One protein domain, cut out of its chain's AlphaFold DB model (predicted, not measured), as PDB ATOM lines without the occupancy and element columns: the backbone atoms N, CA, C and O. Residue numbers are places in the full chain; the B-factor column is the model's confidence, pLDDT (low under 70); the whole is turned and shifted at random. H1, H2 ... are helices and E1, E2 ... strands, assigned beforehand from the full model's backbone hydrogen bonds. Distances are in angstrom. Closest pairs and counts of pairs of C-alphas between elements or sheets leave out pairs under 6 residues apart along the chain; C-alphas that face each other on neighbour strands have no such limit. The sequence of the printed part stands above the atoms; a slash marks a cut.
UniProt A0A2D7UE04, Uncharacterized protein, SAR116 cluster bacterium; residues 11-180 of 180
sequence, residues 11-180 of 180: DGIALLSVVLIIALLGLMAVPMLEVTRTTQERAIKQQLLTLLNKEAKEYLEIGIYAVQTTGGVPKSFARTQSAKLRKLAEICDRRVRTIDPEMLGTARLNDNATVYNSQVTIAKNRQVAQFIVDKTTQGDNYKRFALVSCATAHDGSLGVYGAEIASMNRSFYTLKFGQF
ATOM      1  N   ASP A  11     162.786  74.998  45.230       55.31
ATOM      2  CA  ASP A  11     162.394  75.688  46.467       55.31
ATOM      3  C   ASP A  11     161.210  76.648  46.259       55.31
ATOM      4  O   ASP A  11     160.346  76.772  47.126       55.31
ATOM      5  N   GLY A  12     161.097  77.263  45.075       58.09
ATOM      6  CA  GLY A  12     159.976  78.149  44.729       58.09
ATOM      7  C   GLY A  12     158.640  77.415  44.563       58.09
ATOM      8  O   GLY A  12     157.601  77.916  44.991       58.09
ATOM      9  N   ILE A  13     158.660  76.199  43.999       62.16
ATOM     10  CA  ILE A  13     157.457  75.360  43.848       62.16
ATOM     11  C   ILE A  13     157.015  74.815  45.213       62.16
ATOM     12  O   ILE A  13     155.820  74.806  45.516       62.16
ATOM     13  N   ALA A  14     157.968  74.426  46.067       66.75
ATOM     14  CA  ALA A  14     157.679  73.992  47.430       66.75
ATOM     15  C   ALA A  14     157.027  75.118  48.254       66.75
ATOM     16  O   ALA A  14     155.974  74.906  48.853       66.75
ATOM     17  N   LEU A  15     157.570  76.340  48.204       70.81
ATOM     18  CA  LEU A  15     156.989  77.507  48.877       70.81
ATOM     19  C   LEU A  15     155.570  77.833  48.390       70.81
ATOM     20  O   LEU A  15     154.679  78.045  49.211       70.81
ATOM     21  N   LEU A  16     155.330  77.806  47.076       70.50
ATOM     22  CA  LEU A  16     153.993  78.016  46.503       70.50
ATOM     23  C   LEU A  16     152.988  76.955  46.962       70.50
ATOM     24  O   LEU A  16     151.852  77.291  47.294       70.50
ATOM     25  N   SER A  17     153.403  75.688  47.030       71.56
ATOM     26  CA  SER A  17     152.535  74.602  47.497       71.56
ATOM     27  C   SER A  17     152.158  74.744  48.976       71.56
ATOM     28  O   SER A  17     151.000  74.542  49.333       71.56
ATOM     29  N   VAL A  18     153.087  75.190  49.828       75.25
ATOM     30  CA  VAL A  18     152.822  75.447  51.253       75.25
ATOM     31  C   VAL A  18     151.871  76.629  51.426       75.25
ATOM     32  O   VAL A  18     150.914  76.530  52.189       75.25
ATOM     33  N   VAL A  19     152.069  77.723  50.683       74.19
ATOM     34  CA  VAL A  19     151.166  78.885  50.722       74.19
ATOM     35  C   VAL A  19     149.763  78.512  50.238       74.19
ATOM     36  O   VAL A  19     148.781  78.916  50.858       74.19
ATOM     37  N   LEU A  20     149.649  77.694  49.187       77.88
ATOM     38  CA  LEU A  20     148.363  77.203  48.688       77.88
ATOM     39  C   LEU A  20     147.651  76.321  49.727       77.88
ATOM     40  O   LEU A  20     146.453  76.482  49.947       77.88
ATOM     41  N   ILE A  21     148.379  75.423  50.399       76.94
ATOM     42  CA  ILE A  21     147.828  74.574  51.465       76.94
ATOM     43  C   ILE A  21     147.370  75.429  52.651       76.94
ATOM     44  O   ILE A  21     146.269  75.219  53.153       76.94
ATOM     45  N   ILE A  22     148.159  76.421  53.071       74.75
ATOM     46  CA  ILE A  22     147.781  77.341  54.154       74.75
ATOM     47  C   ILE A  22     146.540  78.158  53.766       74.75
ATOM     48  O   ILE A  22     145.631  78.308  54.580       74.75
ATOM     49  N   ALA A  23     146.456  78.634  52.520       73.69
ATOM     50  CA  ALA A  23     145.287  79.355  52.021       73.69
ATOM     51  C   ALA A  23     144.032  78.464  51.988       73.69
ATOM     52  O   ALA A  23     142.967  78.885  52.438       73.69
ATOM     53  N   LEU A  24     144.155  77.215  51.529       73.31
ATOM     54  CA  LEU A  24     143.058  76.240  51.516       73.31
ATOM     55  C   LEU A  24     142.608  75.855  52.932       73.31
ATOM     56  O   LEU A  24     141.408  75.786  53.196       73.31
ATOM     57  N   LEU A  25     143.548  75.659  53.861       68.69
ATOM     58  CA  LEU A  25     143.244  75.402  55.270       68.69
ATOM     59  C   LEU A  25     142.562  76.609  55.927       68.69
ATOM     60  O   LEU A  25     141.603  76.424  56.670       68.69
ATOM     61  N   GLY A  26     142.990  77.836  55.615       65.88
ATOM     62  CA  GLY A  26     142.339  79.063  56.082       65.88
ATOM     63  C   GLY A  26     140.899  79.199  55.579       65.88
ATOM     64  O   GLY A  26     140.000  79.503  56.365       65.88
ATOM     65  N   LEU A  27     140.656  78.896  54.300       65.38
ATOM     66  CA  LEU A  27     139.321  78.937  53.690       65.38
ATOM     67  C   LEU A  27     138.362  77.882  54.260       65.38
ATOM     68  O   LEU A  27     137.162  78.124  54.301       65.38
ATOM     69  N   MET A  28     138.875  76.740  54.721       62.69
ATOM     70  CA  MET A  28     138.072  75.681  55.349       62.69
ATOM     71  C   MET A  28     137.875  75.895  56.859       62.69
ATOM     72  O   MET A  28     136.819  75.572  57.402       62.69
ATOM     73  N   ALA A  29     138.871  76.451  57.556       63.44
ATOM     74  CA  ALA A  29     138.834  76.625  59.007       63.44
ATOM     75  C   ALA A  29     137.850  77.716  59.452       63.44
ATOM     76  O   ALA A  29     137.131  77.527  60.431       63.44
ATOM     77  N   VAL A  30     137.773  78.838  58.728       65.88
ATOM     78  CA  VAL A  30     136.855  79.946  59.048       65.88
ATOM     79  C   VAL A  30     135.378  79.509  59.060       65.88
ATOM     80  O   VAL A  30     134.727  79.700  60.089       65.88
ATOM     81  N   PRO A  31     134.833  78.861  58.009       66.69
ATOM     82  CA  PRO A  31     133.442  78.410  58.026       66.69
ATOM     83  C   PRO A  31     133.188  77.316  59.074       66.69
ATOM     84  O   PRO A  31     132.118  77.290  59.679       66.69
ATOM     85  N   MET A  32     134.162  76.445  59.374       64.94
ATOM     86  CA  MET A  32     134.015  75.465  60.462       64.94
ATOM     87  C   MET A  32     133.951  76.115  61.851       64.94
ATOM     88  O   MET A  32     133.172  75.676  62.700       64.94
ATOM     89  N   LEU A  33     134.720  77.178  62.100       68.69
ATOM     90  CA  LEU A  33     134.654  77.931  63.358       68.69
ATOM     91  C   LEU A  33     133.299  78.638  63.531       68.69
ATOM     92  O   LEU A  33     132.753  78.693  64.631       68.69
ATOM     93  N   GLU A  34     132.710  79.131  62.445       68.88
ATOM     94  CA  GLU A  34     131.387  79.757  62.477       68.88
ATOM     95  C   GLU A  34     130.264  78.728  62.708       68.88
ATOM     96  O   GLU A  34     129.359  78.939  63.525       68.88
ATOM     97  N   VAL A  35     130.352  77.557  62.070       72.06
ATOM     98  CA  VAL A  35     129.413  76.446  62.293       72.06
ATOM     99  C   VAL A  35     129.514  75.901  63.721       72.06
ATOM    100  O   VAL A  35     128.489  75.653  64.360       72.06
ATOM    101  N   THR A  36     130.720  75.751  64.273       72.50
ATOM    102  CA  THR A  36     130.902  75.304  65.669       72.50
ATOM    103  C   THR A  36     130.386  76.339  66.670       72.50
ATOM    104  O   THR A  36     129.696  75.983  67.625       72.50
ATOM    105  N   ARG A  37     130.606  77.633  66.419       74.75
ATOM    106  CA  ARG A  37     130.053  78.704  67.258       74.75
ATOM    107  C   ARG A  37     128.523  78.718  67.246       74.75
ATOM    108  O   ARG A  37     127.896  78.740  68.303       74.75
ATOM    109  N   THR A  38     127.908  78.669  66.068       80.62
ATOM    110  CA  THR A  38     126.439  78.694  65.948       80.62
ATOM    111  C   THR A  38     125.781  77.445  66.538       80.62
ATOM    112  O   THR A  38     124.714  77.540  67.148       80.62
ATOM    113  N   THR A  39     126.406  76.272  66.411       79.94
ATOM    114  CA  THR A  39     125.922  75.041  67.058       79.94
ATOM    115  C   THR A  39     126.037  75.113  68.578       79.94
ATOM    116  O   THR A  39     125.076  74.765  69.267       79.94
ATOM    117  N   GLN A  40     127.139  75.645  69.112       82.75
ATOM    118  CA  GLN A  40     127.298  75.868  70.548       82.75
ATOM    119  C   GLN A  40     126.246  76.844  71.097       82.75
ATOM    120  O   GLN A  40     125.606  76.558  72.109       82.75
ATOM    121  N   GLU A  41     126.004  77.967  70.416       84.56
ATOM    122  CA  GLU A  41     124.977  78.938  70.814       84.56
ATOM    123  C   GLU A  41     123.572  78.315  70.835       84.56
ATOM    124  O   GLU A  41     122.793  78.559  71.760       84.56
ATOM    125  N   ARG A  42     123.244  77.472  69.847       84.94
ATOM    126  CA  ARG A  42     121.972  76.731  69.820       84.94
ATOM    127  C   ARG A  42     121.862  75.750  70.982       84.94
ATOM    128  O   ARG A  42     120.819  75.726  71.634       84.94
ATOM    129  N   ALA A  43     122.920  74.994  71.267       87.12
ATOM    130  CA  ALA A  43     122.941  74.042  72.373       87.12
ATOM    131  C   ALA A  43     122.732  74.743  73.725       87.12
ATOM    132  O   ALA A  43     121.895  74.315  74.519       87.12
ATOM    133  N   ILE A  44     123.409  75.875  73.951       86.88
ATOM    134  CA  ILE A  44     123.249  76.684  75.170       86.88
ATOM    135  C   ILE A  44     121.806  77.190  75.302       86.88
ATOM    136  O   ILE A  44     121.203  77.060  76.369       86.88
ATOM    137  N   LYS A  45     121.215  77.719  74.222       87.06
ATOM    138  CA  LYS A  45     119.819  78.189  74.230       87.06
ATOM    139  C   LYS A  45     118.829  77.059  74.516       87.06
ATOM    140  O   LYS A  45     117.918  77.229  75.321       87.06
ATOM    141  N   GLN A  46     119.013  75.893  73.900       87.94
ATOM    142  CA  GLN A  46     118.164  74.721  74.144       87.94
ATOM    143  C   GLN A  46     118.273  74.224  75.589       87.94
ATOM    144  O   GLN A  46     117.259  73.907  76.218       87.94
ATOM    145  N   GLN A  47     119.485  74.204  76.143       90.44
ATOM    146  CA  GLN A  47     119.706  73.846  77.538       90.44
ATOM    147  C   GLN A  47     119.027  74.846  78.482       90.44
ATOM    148  O   GLN A  47     118.359  74.433  79.432       90.44
ATOM    149  N   LEU A  48     119.130  76.148  78.202       90.19
ATOM    150  CA  LEU A  48     118.466  77.188  78.986       90.19
ATOM    151  C   LEU A  48     116.941  77.031  78.968       90.19
ATOM    152  O   LEU A  48     116.319  77.059  80.028       90.19
ATOM    153  N   LEU A  49     116.342  76.804  77.797       90.75
ATOM    154  CA  LEU A  49     114.903  76.550  77.677       90.75
ATOM    155  C   LEU A  49     114.478  75.301  78.453       90.75
ATOM    156  O   LEU A  49     113.462  75.318  79.141       90.75
ATOM    157  N   THR A  50     115.277  74.236  78.405       92.31
ATOM    158  CA  THR A  50     115.012  73.008  79.171       92.31
ATOM    159  C   THR A  50     114.997  73.282  80.676       92.31
ATOM    160  O   THR A  50     114.108  72.811  81.385       92.31
ATOM    161  N   LEU A  51     115.945  74.085  81.168       92.44
ATOM    162  CA  LEU A  51     115.995  74.496  82.572       92.44
ATOM    163  C   LEU A  51     114.799  75.374  82.959       92.44
ATOM    164  O   LEU A  51     114.207  75.148  84.010       92.44
ATOM    165  N   LEU A  52     114.422  76.331  82.109       93.94
ATOM    166  CA  LEU A  52     113.257  77.192  82.332       93.94
ATOM    167  C   LEU A  52     111.958  76.382  82.381       93.94
ATOM    168  O   LEU A  52     111.144  76.591  83.272       93.94
ATOM    169  N   ASN A  53     111.778  75.423  81.470       94.00
ATOM    170  CA  ASN A  53     110.610  74.541  81.466       94.00
ATOM    171  C   ASN A  53     110.561  73.663  82.715       94.00
ATOM    172  O   ASN A  53     109.497  73.503  83.309       94.00
ATOM    173  N   LYS A  54     111.711  73.128  83.139       94.00
ATOM    174  CA  LYS A  54     111.812  72.359  84.382       94.00
ATOM    175  C   LYS A  54     111.401  73.202  85.588       94.00
ATOM    176  O   LYS A  54     110.593  72.745  86.385       94.00
ATOM    177  N   GLU A  55     111.898  74.429  85.696       93.88
ATOM    178  CA  GLU A  55     111.527  75.323  86.797       93.88
ATOM    179  C   GLU A  55     110.061  75.736  86.744       93.88
ATOM    180  O   GLU A  55     109.371  75.669  87.757       93.88
ATOM    181  N   ALA A  56     109.552  76.111  85.569       95.25
ATOM    182  CA  ALA A  56     108.143  76.438  85.404       95.25
ATOM    183  C   ALA A  56     107.261  75.263  85.850       95.25
ATOM    184  O   ALA A  56     106.311  75.472  86.605       95.25
ATOM    185  N   LYS A  57     107.616  74.030  85.468       96.38
ATOM    186  CA  LYS A  57     106.923  72.807  85.883       96.38
ATOM    187  C   LYS A  57     106.997  72.568  87.394       96.38
ATOM    188  O   LYS A  57     105.956  72.376  88.011       96.38
ATOM    189  N   GLU A  58     108.187  72.610  87.992       95.00
ATOM    190  CA  GLU A  58     108.369  72.403  89.440       95.00
ATOM    191  C   GLU A  58     107.536  73.409  90.248       95.00
ATOM    192  O   GLU A  58     106.809  73.040  91.170       95.00
ATOM    193  N   TYR A  59     107.563  74.685  89.857       95.06
ATOM    194  CA  TYR A  59     106.738  75.697  90.507       95.06
ATOM    195  C   TYR A  59     105.250  75.492  90.224       95.06
ATOM    196  O   TYR A  59     104.442  75.697  91.121       95.06
ATOM    197  N   LEU A  60     104.845  75.049  89.033       96.69
ATOM    198  CA  LEU A  60     103.443  74.718  88.782       96.69
ATOM    199  C   LEU A  60     102.952  73.633  89.749       96.69
ATOM    200  O   LEU A  60     101.894  73.799  90.351       96.69
ATOM    201  N   GLU A  61     103.725  72.566  89.939       95.94
ATOM    202  CA  GLU A  61     103.393  71.466  90.852       95.94
ATOM    203  C   GLU A  61     103.267  71.952  92.303       95.94
ATOM    204  O   GLU A  61     102.287  71.629  92.978       95.94
ATOM    205  N   ILE A  62     104.180  72.820  92.756       94.06
ATOM    206  CA  ILE A  62     104.086  73.480  94.070       94.06
ATOM    207  C   ILE A  62     102.799  74.311  94.177       94.06
ATOM    208  O   ILE A  62     102.119  74.282  95.203       94.06
ATOM    209  N   GLY A  63     102.441  75.047  93.122       94.00
ATOM    210  CA  GLY A  63     101.229  75.869  93.076       94.00
ATOM    211  C   GLY A  63      99.949  75.041  93.142       94.00
ATOM    212  O   GLY A  63      99.045  75.370  93.909       94.00
ATOM    213  N   ILE A  64      99.895  73.937  92.393       95.44
ATOM    214  CA  ILE A  64      98.782  72.981  92.432       95.44
ATOM    215  C   ILE A  64      98.641  72.422  93.848       95.44
ATOM    216  O   ILE A  64      97.552  72.476  94.415       95.44
ATOM    217  N   TYR A  65      99.738  71.956  94.449       95.06
ATOM    218  CA  TYR A  65      99.727  71.433  95.813       95.06
ATOM    219  C   TYR A  65      99.261  72.484  96.837       95.06
ATOM    220  O   TYR A  65      98.461  72.188  97.727       95.06
ATOM    221  N   ALA A  66      99.686  73.741  96.693       94.31
ATOM    222  CA  ALA A  66      99.235  74.837  97.550       94.31
ATOM    223  C   ALA A  66      97.721  75.095  97.419       94.31
ATOM    224  O   ALA A  66      97.037  75.299  98.425       94.31
ATOM    225  N   VAL A  67      97.168  75.045  96.202       94.38
ATOM    226  CA  VAL A  67      95.715  75.170  95.991       94.38
ATOM    227  C   VAL A  67      94.961  73.994  96.609       94.38
ATOM    228  O   VAL A  67      93.947  74.184  97.283       94.38
ATOM    229  N   GLN A  68      95.475  72.777  96.423       94.19
ATOM    230  CA  GLN A  68      94.872  71.557  96.954       94.19
ATOM    231  C   GLN A  68      94.802  71.574  98.483       94.19
ATOM    232  O   GLN A  68      93.750  71.318  99.066       94.19
ATOM    233  N   THR A  69      95.910  71.930  99.131       92.81
ATOM    234  CA  THR A  69      96.015  71.981 100.597       92.81
ATOM    235  C   THR A  69      95.162  73.082 101.221       92.81
ATOM    236  O   THR A  69      94.618  72.893 102.305       92.81
ATOM    237  N   THR A  70      95.009  74.223 100.545       92.44
ATOM    238  CA  THR A  70      94.197  75.345 101.046       92.44
ATOM    239  C   THR A  70      92.718  75.259 100.660       92.44
ATOM    240  O   THR A  70      91.908  76.018 101.191       92.44
ATOM    241  N   GLY A  71      92.336  74.341  99.767       90.25
ATOM    242  CA  GLY A  71      90.956  74.219  99.286       90.25
ATOM    243  C   GLY A  71      90.521  75.357  98.347       90.25
ATOM    244  O   GLY A  71      89.319  75.603  98.189       90.25
ATOM    245  N   GLY A  72      91.474  76.087  97.761       91.25
ATOM    246  CA  GLY A  72      91.227  77.289  96.965       91.25
ATOM    247  C   GLY A  72      92.502  78.085  96.694       91.25
ATOM    248  O   GLY A  72      93.594  77.532  96.674       91.25
ATOM    249  N   VAL A  73      92.384  79.392  96.468       93.38
ATOM    250  CA  VAL A  73      93.561  80.240  96.227       93.38
ATOM    251  C   VAL A  73      94.344  80.453  97.537       93.38
ATOM    252  O   VAL A  73      93.752  80.919  98.515       93.38
ATOM    253  N   PRO A  74      95.663  80.172  97.586       93.69
ATOM    254  CA  PRO A  74      96.458  80.373  98.794       93.69
ATOM    255  C   PRO A  74      96.569  81.852  99.180       93.69
ATOM    256  O   PRO A  74      96.718  82.719  98.322       93.69
ATOM    257  N   LYS A  75      96.604  82.149 100.486       92.06
ATOM    258  CA  LYS A  75      96.709  83.530 101.013       92.06
ATOM    259  C   LYS A  75      97.987  84.271 100.603       92.06
ATOM    260  O   LYS A  75      98.028  85.493 100.674       92.06
ATOM    261  N   SER A  76      99.036  83.544 100.221       90.50
ATOM    262  CA  SER A  76     100.291  84.116  99.723       90.50
ATOM    263  C   SER A  76     100.167  84.715  98.320       90.50
ATOM    264  O   SER A  76     101.063  85.447  97.896       90.50
ATOM    265  N   PHE A  77      99.081  84.420  97.601       93.94
ATOM    266  CA  PHE A  77      98.801  85.006  96.302       93.94
ATOM    267  C   PHE A  77      98.003  86.297  96.473       93.94
ATOM    268  O   PHE A  77      97.017  86.353  97.208       93.94
ATOM    269  N   ALA A  78      98.414  87.334  95.753       93.50
ATOM    270  CA  ALA A  78      97.746  88.628  95.732       93.50
ATOM    271  C   ALA A  78      97.200  88.902  94.332       93.50
ATOM    272  O   ALA A  78      97.684  88.331  93.364       93.50
ATOM    273  N   ARG A  79      96.218  89.795  94.211       91.75
ATOM    274  CA  ARG A  79      95.766  90.286  92.898       91.75
ATOM    275  C   ARG A  79      96.538  91.520  92.417       91.75
ATOM    276  O   ARG A  79      96.371  91.975  91.295       91.75
ATOM    277  N   THR A  80      97.382  92.090  93.274       90.25
ATOM    278  CA  THR A  80      98.191  93.261  92.937       90.25
ATOM    279  C   THR A  80      99.493  92.824  92.279       90.25
ATOM    280  O   THR A  80     100.276  92.073  92.868       90.25
ATOM    281  N   GLN A  81      99.760  93.352  91.085       90.62
ATOM    282  CA  GLN A  81     100.984  93.077  90.341       90.62
ATOM    283  C   GLN A  81     101.968  94.245  90.395       90.62
ATOM    284  O   GLN A  81     101.615  95.403  90.175       90.62
ATOM    285  N   SER A  82     103.243  93.928  90.620       90.88
ATOM    286  CA  SER A  82     104.330  94.876  90.367       90.88
ATOM    287  C   SER A  82     104.539  95.062  88.859       90.88
ATOM    288  O   SER A  82     104.192  94.189  88.062       90.88
ATOM    289  N   ALA A  83     105.177  96.160  88.443       90.19
ATOM    290  CA  ALA A  83     105.479  96.403  87.026       90.19
ATOM    291  C   ALA A  83     106.280  95.253  86.380       90.19
ATOM    292  O   ALA A  83     106.035  94.878  85.235       90.19
ATOM    293  N   LYS A  84     107.208  94.663  87.145       88.88
ATOM    294  CA  LYS A  84     108.015  93.511  86.731       88.88
ATOM    295  C   LYS A  84     107.159  92.263  86.510       88.88
ATOM    296  O   LYS A  84     107.314  91.587  85.498       88.88
ATOM    297  N   LEU A  85     106.246  91.987  87.438       92.50
ATOM    298  CA  LEU A  85     105.345  90.844  87.352       92.50
ATOM    299  C   LEU A  85     104.350  90.990  86.201       92.50
ATOM    300  O   LEU A  85     104.145  90.036  85.463       92.50
ATOM    301  N   ARG A  86     103.820  92.198  85.990       93.44
ATOM    302  CA  ARG A  86     102.921  92.502  84.873       93.44
ATOM    303  C   ARG A  86     103.573  92.231  83.517       93.44
ATOM    304  O   ARG A  86     102.967  91.597  82.661       93.44
ATOM    305  N   LYS A  87     104.838  92.631  83.345       91.62
ATOM    306  CA  LYS A  87     105.602  92.340  82.120       91.62
ATOM    307  C   LYS A  87     105.764  90.834  81.891       91.62
ATOM    308  O   LYS A  87     105.614  90.363  80.768       91.62
ATOM    309  N   LEU A  88     106.059  90.075  82.948       92.81
ATOM    310  CA  LEU A  88     106.146  88.615  82.864       92.81
ATOM    311  C   LEU A  88     104.781  87.993  82.525       92.81
ATOM    312  O   LEU A  88     104.702  87.130  81.653       92.81
ATOM    313  N   ALA A  89     103.711  88.479  83.155       95.31
ATOM    314  CA  ALA A  89     102.345  88.032  82.919       95.31
ATOM    315  C   ALA A  89     101.914  88.234  81.460       95.31
ATOM    316  O   ALA A  89     101.351  87.325  80.865       95.31
ATOM    317  N   GLU A  90     102.227  89.381  80.852       95.19
ATOM    318  CA  GLU A  90     101.913  89.674  79.444       95.19
ATOM    319  C   GLU A  90     102.609  88.722  78.465       95.19
ATOM    320  O   GLU A  90     102.004  88.252  77.497       95.19
ATOM    321  N   ILE A  91     103.888  88.431  78.711       93.62
ATOM    322  CA  ILE A  91     104.672  87.514  77.879       93.62
ATOM    323  C   ILE A  91     104.102  86.093  77.994       93.62
ATOM    324  O   ILE A  91     103.915  85.410  76.984       93.62
ATOM    325  N   CYS A  92     103.760  85.671  79.211       95.19
ATOM    326  CA  CYS A  92     103.148  84.374  79.457       95.19
ATOM    327  C   CYS A  92     101.734  84.241  78.904       95.19
ATOM    328  O   CYS A  92     101.435  83.225  78.287       95.19
ATOM    329  N   ASP A  93     100.878  85.249  79.083       96.50
ATOM    330  CA  ASP A  93      99.497  85.254  78.583       96.50
ATOM    331  C   ASP A  93      99.491  85.028  77.075       96.50
ATOM    332  O   ASP A  93      98.767  84.170  76.567       96.50
ATOM    333  N   ARG A  94     100.381  85.732  76.363       95.56
ATOM    334  CA  ARG A  94     100.563  85.558  74.923       95.56
ATOM    335  C   ARG A  94     100.953  84.127  74.575       95.56
ATOM    336  O   ARG A  94     100.395  83.566  73.635       95.56
ATOM    337  N   ARG A  95     101.901  83.540  75.310       94.81
ATOM    338  CA  ARG A  95     102.385  82.182  75.051       94.81
ATOM    339  C   ARG A  95     101.293  81.140  75.293       94.81
ATOM    340  O   ARG A  95     101.000  80.374  74.381       94.81
ATOM    341  N   VAL A  96     100.636  81.190  76.453       96.31
ATOM    342  CA  VAL A  96      99.517  80.300  76.799       96.31
ATOM    343  C   VAL A  96      98.433  80.381  75.736       96.31
ATOM    344  O   VAL A  96      98.067  79.358  75.180       96.31
ATOM    345  N   ARG A  97      97.988  81.587  75.369       95.12
ATOM    346  CA  ARG A  97      96.913  81.770  74.382       95.12
ATOM    347  C   ARG A  97      97.287  81.368  72.960       95.12
ATOM    348  O   ARG A  97      96.399  81.060  72.176       95.12
ATOM    349  N   THR A  98      98.574  81.395  72.619       95.31
ATOM    350  CA  THR A  98      99.051  80.911  71.314       95.31
ATOM    351  C   THR A  98      98.929  79.390  71.217       95.31
ATOM    352  O   THR A  98      98.689  78.876  70.131       95.31
ATOM    353  N   ILE A  99      99.098  78.676  72.334       94.81
ATOM    354  CA  ILE A  99      99.083  77.207  72.372       94.81
ATOM    355  C   ILE A  99      97.693  76.660  72.729       94.81
ATOM    356  O   ILE A  99      97.202  75.763  72.051       94.81
ATOM    357  N   ASP A 100      97.052  77.198  73.767       94.81
ATOM    358  CA  ASP A 100      95.692  76.857  74.196       94.81
ATOM    359  C   ASP A 100      94.925  78.142  74.576       94.81
ATOM    360  O   ASP A 100      95.044  78.640  75.704       94.81
ATOM    361  N   PRO A 101      94.129  78.708  73.652       91.69
ATOM    362  CA  PRO A 101      93.355  79.919  73.911       91.69
ATOM    363  C   PRO A 101      92.266  79.729  74.981       91.69
ATOM    364  O   PRO A 101      91.887  80.702  75.634       91.69
ATOM    365  N   GLU A 102      91.817  78.494  75.220       92.25
ATOM    366  CA  GLU A 102      90.749  78.164  76.176       92.25
ATOM    367  C   GLU A 102      91.272  77.921  77.599       92.25
ATOM    368  O   GLU A 102      90.498  77.865  78.563       92.25
ATOM    369  N   MET A 103      92.594  77.798  77.763       93.75
ATOM    370  CA  MET A 103      93.231  77.544  79.057       93.75
ATOM    371  C   MET A 103      92.797  78.565  80.115       93.75
ATOM    372  O   MET A 103      92.397  78.194  81.220       93.75
ATOM    373  N   LEU A 104      92.800  79.850  79.753       93.38
ATOM    374  CA  LEU A 104      92.450  80.968  80.639       93.38
ATOM    375  C   LEU A 104      91.018  81.485  80.429       93.38
ATOM    376  O   LEU A 104      90.540  82.301  81.216       93.38
ATOM    377  N   GLY A 105      90.333  81.036  79.373       89.69
ATOM    378  CA  GLY A 105      89.071  81.621  78.925       89.69
ATOM    379  C   GLY A 105      89.211  83.121  78.632       89.69
ATOM    380  O   GLY A 105      90.107  83.570  77.905       89.69
ATOM    381  N   THR A 106      88.337  83.932  79.225       89.94
ATOM    382  CA  THR A 106      88.351  85.394  79.053       89.94
ATOM    383  C   THR A 106      89.403  86.100  79.913       89.94
ATOM    384  O   THR A 106      89.783  87.224  79.583       89.94
ATOM    385  N   ALA A 107      89.926  85.450  80.957       93.00
ATOM    386  CA  ALA A 107      90.882  86.055  81.880       93.00
ATOM    387  C   ALA A 107      92.245  86.302  81.220       93.00
ATOM    388  O   ALA A 107      92.730  85.504  80.413       93.00
ATOM    389  N   ARG A 108      92.896  87.405  81.589       93.94
ATOM    390  CA  ARG A 108      94.250  87.756  81.143       93.94
ATOM    391  C   ARG A 108      95.202  87.671  82.319       93.94
ATOM    392  O   ARG A 108      94.877  88.188  83.379       93.94
ATOM    393  N   LEU A 109      96.387  87.077  82.152       95.00
ATOM    394  CA  LEU A 109      97.310  86.914  83.294       95.00
ATOM    395  C   LEU A 109      97.761  88.242  83.918       95.00
ATOM    396  O   LEU A 109      98.170  88.261  85.076       95.00
ATOM    397  N   ASN A 110      97.700  89.347  83.172       93.88
ATOM    398  CA  ASN A 110      98.033  90.688  83.651       93.88
ATOM    399  C   ASN A 110      96.843  91.443  84.280       93.88
ATOM    400  O   ASN A 110      96.973  92.633  84.569       93.88
ATOM    401  N   ASP A 111      95.692  90.788  84.461       90.25
ATOM    402  CA  ASP A 111      94.505  91.391  85.062       90.25
ATOM    403  C   ASP A 111      94.525  91.300  86.596       90.25
ATOM    404  O   ASP A 111      94.482  90.219  87.182       90.25
ATOM    405  N   ASN A 112      94.510  92.459  87.251       86.81
ATOM    406  CA  ASN A 112      94.462  92.575  88.709       86.81
ATOM    407  C   ASN A 112      93.049  92.357  89.288       86.81
ATOM    408  O   ASN A 112      92.871  92.363  90.506       86.81
ATOM    409  N   ALA A 113      92.015  92.220  88.454       83.62
ATOM    410  CA  ALA A 113      90.658  91.964  88.918       83.62
ATOM    411  C   ALA A 113      90.410  90.468  89.125       83.62
ATOM    412  O   ALA A 113      89.877  90.086  90.167       83.62
ATOM    413  N   THR A 114      90.805  89.620  88.172       85.69
ATOM    414  CA  THR A 114      90.423  88.198  88.158       85.69
ATOM    415  C   THR A 114      91.573  87.225  88.386       85.69
ATOM    416  O   THR A 114      91.318  86.041  88.602       85.69
ATOM    417  N   VAL A 115      92.827  87.685  88.330       93.62
ATOM    418  CA  VAL A 115      94.001  86.811  88.440       93.62
ATOM    419  C   VAL A 115      94.725  87.038  89.754       93.62
ATOM    420  O   VAL A 115      94.989  88.160  90.180       93.62
ATOM    421  N   TYR A 116      95.053  85.931  90.400       95.62
ATOM    422  CA  TYR A 116      95.891  85.894  91.581       95.62
ATOM    423  C   TYR A 116      97.303  85.514  91.176       95.62
ATOM    424  O   TYR A 116      97.496  84.620  90.361       95.62
ATOM    425  N   ASN A 117      98.301  86.148  91.766       95.38
ATOM    426  CA  ASN A 117      99.693  85.933  91.428       95.38
ATOM    427  C   ASN A 117     100.557  85.729  92.670       95.38
ATOM    428  O   ASN A 117     100.321  86.325  93.724       95.38
ATOM    429  N   SER A 118     101.601  84.921  92.525       93.25
ATOM    430  CA  SER A 118     102.677  84.858  93.507       93.25
ATOM    431  C   SER A 118     103.520  86.138  93.450       93.25
ATOM    432  O   SER A 118     103.428  86.941  92.514       93.25
ATOM    433  N   GLN A 119     104.397  86.323  94.435       86.50
ATOM    434  CA  GLN A 119     105.530  87.230  94.255       86.50
ATOM    435  C   GLN A 119     106.497  86.656  93.208       86.50
ATOM    436  O   GLN A 119     106.504  85.450  92.949       86.50
ATOM    437  N   VAL A 120     107.310  87.526  92.599       84.44
ATOM    438  CA  VAL A 120     108.384  87.087  91.699       84.44
ATOM    439  C   VAL A 120     109.515  86.519  92.547       84.44
ATOM    440  O   VAL A 120     110.178  87.265  93.268       84.44
ATOM    441  N   THR A 121     109.763  85.224  92.417       85.88
ATOM    442  CA  THR A 121     110.877  84.544  93.081       85.88
ATOM    443  C   THR A 121     112.073  84.486  92.138       85.88
ATOM    444  O   THR A 121     111.913  84.352  90.925       85.88
ATOM    445  N   ILE A 122     113.285  84.597  92.682       82.81
ATOM    446  CA  ILE A 122     114.513  84.362  91.918       82.81
ATOM    447  C   ILE A 122     114.983  82.940  92.209       82.81
ATOM    448  O   ILE A 122     115.433  82.646  93.314       82.81
ATOM    449  N   ALA A 123     114.901  82.064  91.214       76.75
ATOM    450  CA  ALA A 123     115.421  80.705  91.267       76.75
ATOM    451  C   ALA A 123     116.627  80.612  90.330       76.75
ATOM    452  O   ALA A 123     116.480  80.766  89.123       76.75
ATOM    453  N   LYS A 124     117.839  80.402  90.864       78.62
ATOM    454  CA  LYS A 124     119.063  80.199  90.054       78.62
ATOM    455  C   LYS A 124     119.250  81.263  88.942       78.62
ATOM    456  O   LYS A 124     119.532  80.925  87.793       78.62
ATOM    457  N   ASN A 125     119.077  82.544  89.289       79.25
ATOM    458  CA  ASN A 125     119.116  83.714  88.385       79.25
ATOM    459  C   ASN A 125     118.006  83.776  87.318       79.25
ATOM    460  O   ASN A 125     118.120  84.512  86.338       79.25
ATOM    461  N   ARG A 126     116.915  83.033  87.502       86.88
ATOM    462  CA  ARG A 126     115.705  83.100  86.679       86.88
ATOM    463  C   ARG A 126     114.552  83.603  87.522       86.88
ATOM    464  O   ARG A 126     114.484  83.361  88.724       86.88
ATOM    465  N   GLN A 127     113.677  84.371  86.899       91.31
ATOM    466  CA  GLN A 127     112.513  84.929  87.568       91.31
ATOM    467  C   GLN A 127     111.355  83.979  87.364       91.31
ATOM    468  O   GLN A 127     111.032  83.662  86.221       91.31
ATOM    469  N   VAL A 128     110.741  83.556  88.462       94.00
ATOM    470  CA  VAL A 128     109.601  82.652  88.442       94.00
ATOM    471  C   VAL A 128     108.395  83.335  89.067       94.00
ATOM    472  O   VAL A 128     108.509  83.975  90.114       94.00
ATOM    473  N   ALA A 129     107.245  83.211  88.417       95.38
ATOM    474  CA  ALA A 129     105.970  83.654  88.951       95.38
ATOM    475  C   ALA A 129     104.866  82.664  88.598       95.38
ATOM    476  O   ALA A 129     104.883  82.050  87.532       95.38
ATOM    477  N   GLN A 130     103.897  82.543  89.494       96.62
ATOM    478  CA  GLN A 130     102.724  81.704  89.323       96.62
ATOM    479  C   GLN A 130     101.482  82.585  89.272       96.62
ATOM    480  O   GLN A 130     101.389  83.583  89.987       96.62
ATOM    481  N   PHE A 131     100.515  82.174  88.470       97.06
ATOM    482  CA  PHE A 131      99.239  82.831  88.267       97.06
ATOM    483  C   PHE A 131      98.129  81.808  88.470       97.06
ATOM    484  O   PHE A 131      98.251  80.668  88.025       97.06
ATOM    485  N   ILE A 132      97.058  82.208  89.138       96.75
ATOM    486  CA  ILE A 132      95.873  81.396  89.383       96.75
ATOM    487  C   ILE A 132      94.665  82.196  88.912       96.75
ATOM    488  O   ILE A 132      94.433  83.323  89.353       96.75
ATOM    489  N   VAL A 133      93.892  81.589  88.024       95.31
ATOM    490  CA  VAL A 133      92.609  82.086  87.541       95.31
ATOM    491  C   VAL A 133      91.523  81.203  88.130       95.31
ATOM    492  O   VAL A 133      91.540  79.986  87.934       95.31
ATOM    493  N   ASP A 134      90.576  81.809  88.839       91.31
ATOM    494  CA  ASP A 134      89.346  81.122  89.228       91.31
ATOM    495  C   ASP A 134      88.423  81.049  88.003       91.31
ATOM    496  O   ASP A 134      88.010  82.073  87.462       91.31
ATOM    497  N   LYS A 135      88.164  79.826  87.534       91.25
ATOM    498  CA  LYS A 135      87.304  79.522  86.382       91.25
ATOM    499  C   LYS A 135      85.958  78.941  86.817       91.25
ATOM    500  O   LYS A 135      85.253  78.366  85.992       91.25
ATOM    501  N   THR A 136      85.624  79.027  88.101       88.69
ATOM    502  CA  THR A 136      84.344  78.545  88.625       88.69
ATOM    503  C   THR A 136      83.214  79.403  88.065       88.69
ATOM    504  O   THR A 136      83.222  80.624  88.234       88.69
ATOM    505  N   THR A 137      82.237  78.786  87.401       85.25
ATOM    506  CA  THR A 137      81.079  79.502  86.854       85.25
ATOM    507  C   THR A 137      79.869  79.393  87.778       85.25
ATOM    508  O   THR A 137      79.740  78.470  88.585       85.25
ATOM    509  N   GLN A 138      78.972  80.379  87.700       76.25
ATOM    510  CA  GLN A 138      77.750  80.390  88.498       76.25
ATOM    511  C   GLN A 138      76.837  79.242  88.040       76.25
ATOM    512  O   GLN A 138      76.312  79.274  86.931       76.25
ATOM    513  N   GLY A 139      76.668  78.230  88.893       78.00
ATOM    514  CA  GLY A 139      75.925  77.001  88.584       78.00
ATOM    515  C   GLY A 139      76.779  75.730  88.606       78.00
ATOM    516  O   GLY A 139      76.222  74.635  88.609       78.00
ATOM    517  N   ASP A 140      78.108  75.853  88.682       81.75
ATOM    518  CA  ASP A 140      78.977  74.694  88.870       81.75
ATOM    519  C   ASP A 140      78.850  74.132  90.296       81.75
ATOM    520  O   ASP A 140      78.967  74.849  91.292       81.75
ATOM    521  N   ASN A 141      78.712  72.808  90.404       85.56
ATOM    522  CA  ASN A 141      78.782  72.084  91.683       85.56
ATOM    523  C   ASN A 141      80.230  71.830  92.151       85.56
ATOM    524  O   ASN A 141      80.468  71.098  93.112       85.56
ATOM    525  N   TYR A 142      81.213  72.383  91.443       89.50
ATOM    526  CA  TYR A 142      82.638  72.151  91.642       89.50
ATOM    527  C   TYR A 142      83.409  73.444  91.370       89.50
ATOM    528  O   TYR A 142      82.967  74.290  90.600       89.50
ATOM    529  N   LYS A 143      84.572  73.611  92.004       92.06
ATOM    530  CA  LYS A 143      85.443  74.769  91.746       92.06
ATOM    531  C   LYS A 143      86.437  74.435  90.650       92.06
ATOM    532  O   LYS A 143      86.966  73.325  90.653       92.06
ATOM    533  N   ARG A 144      86.754  75.378  89.766       93.62
ATOM    534  CA  ARG A 144      87.790  75.213  88.733       93.62
ATOM    535  C   ARG A 144      88.857  76.276  88.877       93.62
ATOM    536  O   ARG A 144      88.551  77.451  89.027       93.62
ATOM    537  N   PHE A 145      90.108  75.866  88.739       94.81
ATOM    538  CA  PHE A 145      91.251  76.766  88.753       94.81
ATOM    539  C   PHE A 145      92.144  76.468  87.556       94.81
ATOM    540  O   PHE A 145      92.512  75.317  87.333       94.81
ATOM    541  N   ALA A 146      92.529  77.502  86.815       96.50
ATOM    542  CA  ALA A 146      93.656  77.421  85.896       96.50
ATOM    543  C   ALA A 146      94.884  78.030  86.568       96.50
ATOM    544  O   ALA A 146      94.848  79.159  87.047       96.50
ATOM    545  N   LEU A 147      95.967  77.269  86.608       97.38
ATOM    546  CA  LEU A 147      97.250  77.671  87.148       97.38
ATOM    547  C   LEU A 147      98.246  77.779  86.002       97.38
ATOM    548  O   LEU A 147      98.315  76.889  85.155       97.38
ATOM    549  N   VAL A 148      99.039  78.843  85.992       97.75
ATOM    550  CA  VAL A 148     100.134  79.045  85.042       97.75
ATOM    551  C   VAL A 148     101.381  79.420  85.816       97.75
ATOM    552  O   VAL A 148     101.353  80.315  86.650       97.75
ATOM    553  N   SER A 149     102.486  78.753  85.530       97.38
ATOM    554  CA  SER A 149     103.803  79.055  86.067       97.38
ATOM    555  C   SER A 149     104.717  79.493  84.936       97.38
ATOM    556  O   SER A 149     104.755  78.879  83.867       97.38
ATOM    557  N   CYS A 150     105.452  80.565  85.187       96.00
ATOM    558  CA  CYS A 150     106.303  81.235  84.226       96.00
ATOM    559  C   CYS A 150     107.703  81.364  84.777       96.00
ATOM    560  O   CYS A 150     107.876  81.983  85.823       96.00
ATOM    561  N   ALA A 151     108.690  80.870  84.038       95.62
ATOM    562  CA  ALA A 151     110.098  81.100  84.314       95.62
ATOM    563  C   ALA A 151     110.712  81.903  83.163       95.62
ATOM    564  O   ALA A 151     110.571  81.524  82.002       95.62
ATOM    565  N   THR A 152     111.413  82.996  83.468       94.19
ATOM    566  CA  THR A 152     112.142  83.792  82.470       94.19
ATOM    567  C   THR A 152     113.600  83.981  82.864       94.19
ATOM    568  O   THR A 152     113.931  84.204  84.032       94.19
ATOM    569  N   ALA A 153     114.477  83.935  81.866       90.81
ATOM    570  CA  ALA A 153     115.878  84.316  81.992       90.81
ATOM    571  C   ALA A 153     116.097  85.780  81.565       90.81
ATOM    572  O   ALA A 153     115.188  86.450  81.070       90.81
ATOM    573  N   HIS A 154     117.309  86.295  81.794       83.56
ATOM    574  CA  HIS A 154     117.686  87.679  81.474       83.56
ATOM    575  C   HIS A 154     117.736  87.979  79.969       83.56
ATOM    576  O   HIS A 154     117.556  89.128  79.575       83.56
ATOM    577  N   ASP A 155     117.958  86.961  79.141       83.25
ATOM    578  CA  ASP A 155     117.986  87.045  77.676       83.25
ATOM    579  C   ASP A 155     116.579  87.076  77.044       83.25
ATOM    580  O   ASP A 155     116.450  87.172  75.826       83.25
ATOM    581  N   GLY A 156     115.525  86.994  77.864       83.38
ATOM    582  CA  GLY A 156     114.135  86.934  77.418       83.38
ATOM    583  C   GLY A 156     113.637  85.526  77.084       83.38
ATOM    584  O   GLY A 156     112.480  85.385  76.692       83.38
ATOM    585  N   SER A 157     114.465  84.487  77.258       90.94
ATOM    586  CA  SER A 157     114.021  83.097  77.144       90.94
ATOM    587  C   SER A 157     112.960  82.793  78.203       90.94
ATOM    588  O   SER A 157     113.091  83.200  79.360       90.94
ATOM    589  N   LEU A 158     111.929  82.045  77.807       94.44
ATOM    590  CA  LEU A 158     110.729  81.790  78.601       94.44
ATOM    591  C   LEU A 158     110.405  80.292  78.631       94.44
ATOM    592  O   LEU A 158     110.406  79.639  77.589       94.44
ATOM    593  N   GLY A 159     110.073  79.779  79.812       95.69
ATOM    594  CA  GLY A 159     109.384  78.506  79.996       95.69
ATOM    595  C   GLY A 159     108.018  78.743  80.629       95.69
ATOM    596  O   GLY A 159     107.918  79.483  81.613       95.69
ATOM    597  N   VAL A 160     106.971  78.133  80.069       97.25
ATOM    598  CA  VAL A 160     105.604  78.238  80.589       97.25
ATOM    599  C   VAL A 160     105.022  76.848  80.770       97.25
ATOM    600  O   VAL A 160     105.091  75.993  79.890       97.25
ATOM    601  N   TYR A 161     104.437  76.630  81.938       97.56
ATOM    602  CA  TYR A 161     103.705  75.417  82.261       97.56
ATOM    603  C   TYR A 161     102.360  75.803  82.847       97.56
ATOM    604  O   TYR A 161     102.260  76.772  83.598       97.56
ATOM    605  N   GLY A 162     101.323  75.046  82.524       97.56
ATOM    606  CA  GLY A 162      99.990  75.306  83.041       97.56
ATOM    607  C   GLY A 162      99.235  74.033  83.372       97.56
ATOM    608  O   GLY A 162      99.484  72.971  82.798       97.56
ATOM    609  N   ALA A 163      98.303  74.158  84.308       97.81
ATOM    610  CA  ALA A 163      97.362  73.110  84.652       97.81
ATOM    611  C   ALA A 163      95.974  73.682  84.895       97.81
ATOM    612  O   ALA A 163      95.826  74.770  85.444       97.81
ATOM    613  N   GLU A 164      94.958  72.929  84.513       96.44
ATOM    614  CA  GLU A 164      93.593  73.187  84.929       96.44
ATOM    615  C   GLU A 164      93.184  72.094  85.906       96.44
ATOM    616  O   GLU A 164      93.313  70.907  85.600       96.44
ATOM    617  N   ILE A 165      92.717  72.492  87.085       95.69
ATOM    618  CA  ILE A 165      92.296  71.582  88.145       95.69
ATOM    619  C   ILE A 165      90.863  71.888  88.569       95.69
ATOM    620  O   ILE A 165      90.432  73.042  88.582       95.69
ATOM    621  N   ALA A 166      90.136  70.847  88.953       94.88
ATOM    622  CA  ALA A 166      88.794  70.936  89.503       94.88
ATOM    623  C   ALA A 166      88.765  70.389  90.932       94.88
ATOM    624  O   ALA A 166      89.395  69.373  91.218       94.88
ATOM    625  N   SER A 167      88.020  71.046  91.820       92.81
ATOM    626  CA  SER A 167      87.741  70.589  93.179       92.81
ATOM    627  C   SER A 167      86.278  70.178  93.295       92.81
ATOM    628  O   SER A 167      85.387  71.018  93.155       92.81
ATOM    629  N   MET A 168      86.033  68.899  93.571       90.69
ATOM    630  CA  MET A 168      84.700  68.326  93.759       90.69
ATOM    631  C   MET A 168      84.716  67.450  95.012       90.69
ATOM    632  O   MET A 168      85.599  66.612  95.166       90.69
ATOM    633  N   ASN A 169      83.764  67.651  95.926       85.50
ATOM    634  CA  ASN A 169      83.643  66.866  97.166       85.50
ATOM    635  C   ASN A 169      84.947  66.767  97.989       85.50
ATOM    636  O   ASN A 169      85.232  65.731  98.580       85.50
ATOM    637  N   ARG A 170      85.735  67.854  98.048       79.38
ATOM    638  CA  ARG A 170      87.059  67.932  98.714       79.38
ATOM    639  C   ARG A 170      88.177  67.103  98.062       79.38
ATOM    640  O   ARG A 170      89.278  67.060  98.603       79.38
ATOM    641  N   SER A 171      87.939  66.508  96.899       89.25
ATOM    642  CA  SER A 171      88.970  65.893  96.061       89.25
ATOM    643  C   SER A 171      89.345  66.820  94.906       89.25
ATOM    644  O   SER A 171      88.526  67.618  94.451       89.25
ATOM    645  N   PHE A 172      90.590  66.717  94.436       93.31
ATOM    646  CA  PHE A 172      91.097  67.508  93.320       93.31
ATOM    647  C   PHE A 172      91.452  66.621  92.133       93.31
ATOM    648  O   PHE A 172      92.084  65.580  92.295       93.31
ATOM    649  N   TYR A 173      91.082  67.078  90.942       93.88
ATOM    650  CA  TYR A 173      91.295  66.377  89.683       93.88
ATOM    651  C   TYR A 173      91.983  67.302  88.688       93.88
ATOM    652  O   TYR A 173      91.549  68.438  88.494       93.88
ATOM    653  N   THR A 174      93.037  66.816  88.042       94.31
ATOM    654  CA  THR A 174      93.711  67.540  86.962       94.31
ATOM    655  C   THR A 174      92.968  67.291  85.655       94.31
ATOM    656  O   THR A 174      92.882  66.155  85.200       94.31
ATOM    657  N   LEU A 175      92.430  68.352  85.059       92.75
ATOM    658  CA  LEU A 175      91.713  68.320  83.782       92.75
ATOM    659  C   LEU A 175      92.661  68.533  82.599       92.75
ATOM    660  O   LEU A 175      92.525  67.888  81.563       92.75
ATOM    661  N   LYS A 176      93.625  69.443  82.758       94.31
ATOM    662  CA  LYS A 176      94.664  69.740  81.768       94.31
ATOM    663  C   LYS A 176      95.997  69.930  82.471       94.31
ATOM    664  O   LYS A 176      96.036  70.465  83.575       94.31
ATOM    665  N   PHE A 177      97.084  69.526  81.825       95.62
ATOM    666  CA  PHE A 177      98.447  69.759  82.292       95.62
ATOM    667  C   PHE A 177      99.389  69.750  81.093       95.62
ATOM    668  O   PHE A 177      99.355  68.810  80.300       95.62
ATOM    669  N   GLY A 178     100.234  70.766  80.951       94.62
ATOM    670  CA  GLY A 178     101.130  70.823  79.804       94.62
ATOM    671  C   GLY A 178     102.103  71.987  79.811       94.62
ATOM    672  O   GLY A 178     102.018  72.904  80.631       94.62
ATOM    673  N   GLN A 179     103.035  71.907  78.867       95.12
ATOM    674  CA  GLN A 179     103.927  72.998  78.506       95.12
ATOM    675  C   GLN A 179     103.229  73.909  77.491       95.12
ATOM    676  O   GLN A 179     102.542  73.414  76.595       95.12
ATOM    677  N   PHE A 180     103.457  75.216  77.613       90.94
ATOM    678  CA  PHE A 180     102.970  76.239  76.692       90.94
ATOM    679  C   PHE A 180     104.152  77.038  76.121       90.94
ATOM    680  O   PHE A 180     105.168  77.252  76.814       90.94
TER     681      PHE A 180
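AT A GLANCE: This is residues 11 to 180 of the 180 residues of an uncharacterized protein of SAR116 cluster bacterium (UniProt A0A2D7UE04). A twisted antiparallel sheet curls round residues 48 to 69 of one very long helix, H1, and a shorter helix, H2, packs across the opposite face; residues 11 to 44 of H1 stick out as a free arm that makes the length. The 170 printed residues have two named helices, then six named strands, E1 to E6; the class is mixed. The sheet branches at E3, and E2 to E6 form a meander, each strand the antiparallel neighbour of the one before. The whole is extended, with a radius of gyration of the C-alphas of 24.4 A and spans of 95 by 30 by 26 A.

IN THESE COORDINATES: The strands are E1, residues 115 to 117; E2, 121 to 123; E3, 126 to 134; E4, 143 to 152; E5, 158 to 168, 33.0 A long; and E6, 171 to 179, ending at (103.927, 72.998, 78.506). H1, residues 11 to 70, runs 87.3 A from C-alpha 11 at (162.394, 75.688, 46.467). H2 is residues 83 to 99, 25.0 A.

HOW THE PARTS SIT: E1 and E2 lie on one side of E3, E4 on the other. Within hydrogen-bond range are N 116 and O 132 of E1 and E3, 2.9 A, and, in hairpins, N 121 and O 128 of E2 and E3, 2.9 A, N 131 and O 148 of E3 and E4, 2.7 A, N 147 and O 163 of E4 and E5, 2.8 A, and N 164 and O 176 of E5 and E6, 2.8 A. H1 is on the sheet; its closest C-alphas with E5 are those of Asn 53 and Gly 159, 4.4 A. H2 is on the opposite face, height 8.7 A, across the strands, at 68 degrees to E3 on the local plane; its closest C-alphas with E4 are those of Cys 92 and Cys 150, 6.5 A. Every O i to N i+4 pair is within range in H2, 55 of 56 in H1.

THE WHOLE: Without residues 11 to 44, the body spans 45 by 27 by 26 A. The printed part has no cut; the links H1 to H2 and H2 to E1 are long. Residues 11 to 14 and 25 to 34 have pLDDT under 70.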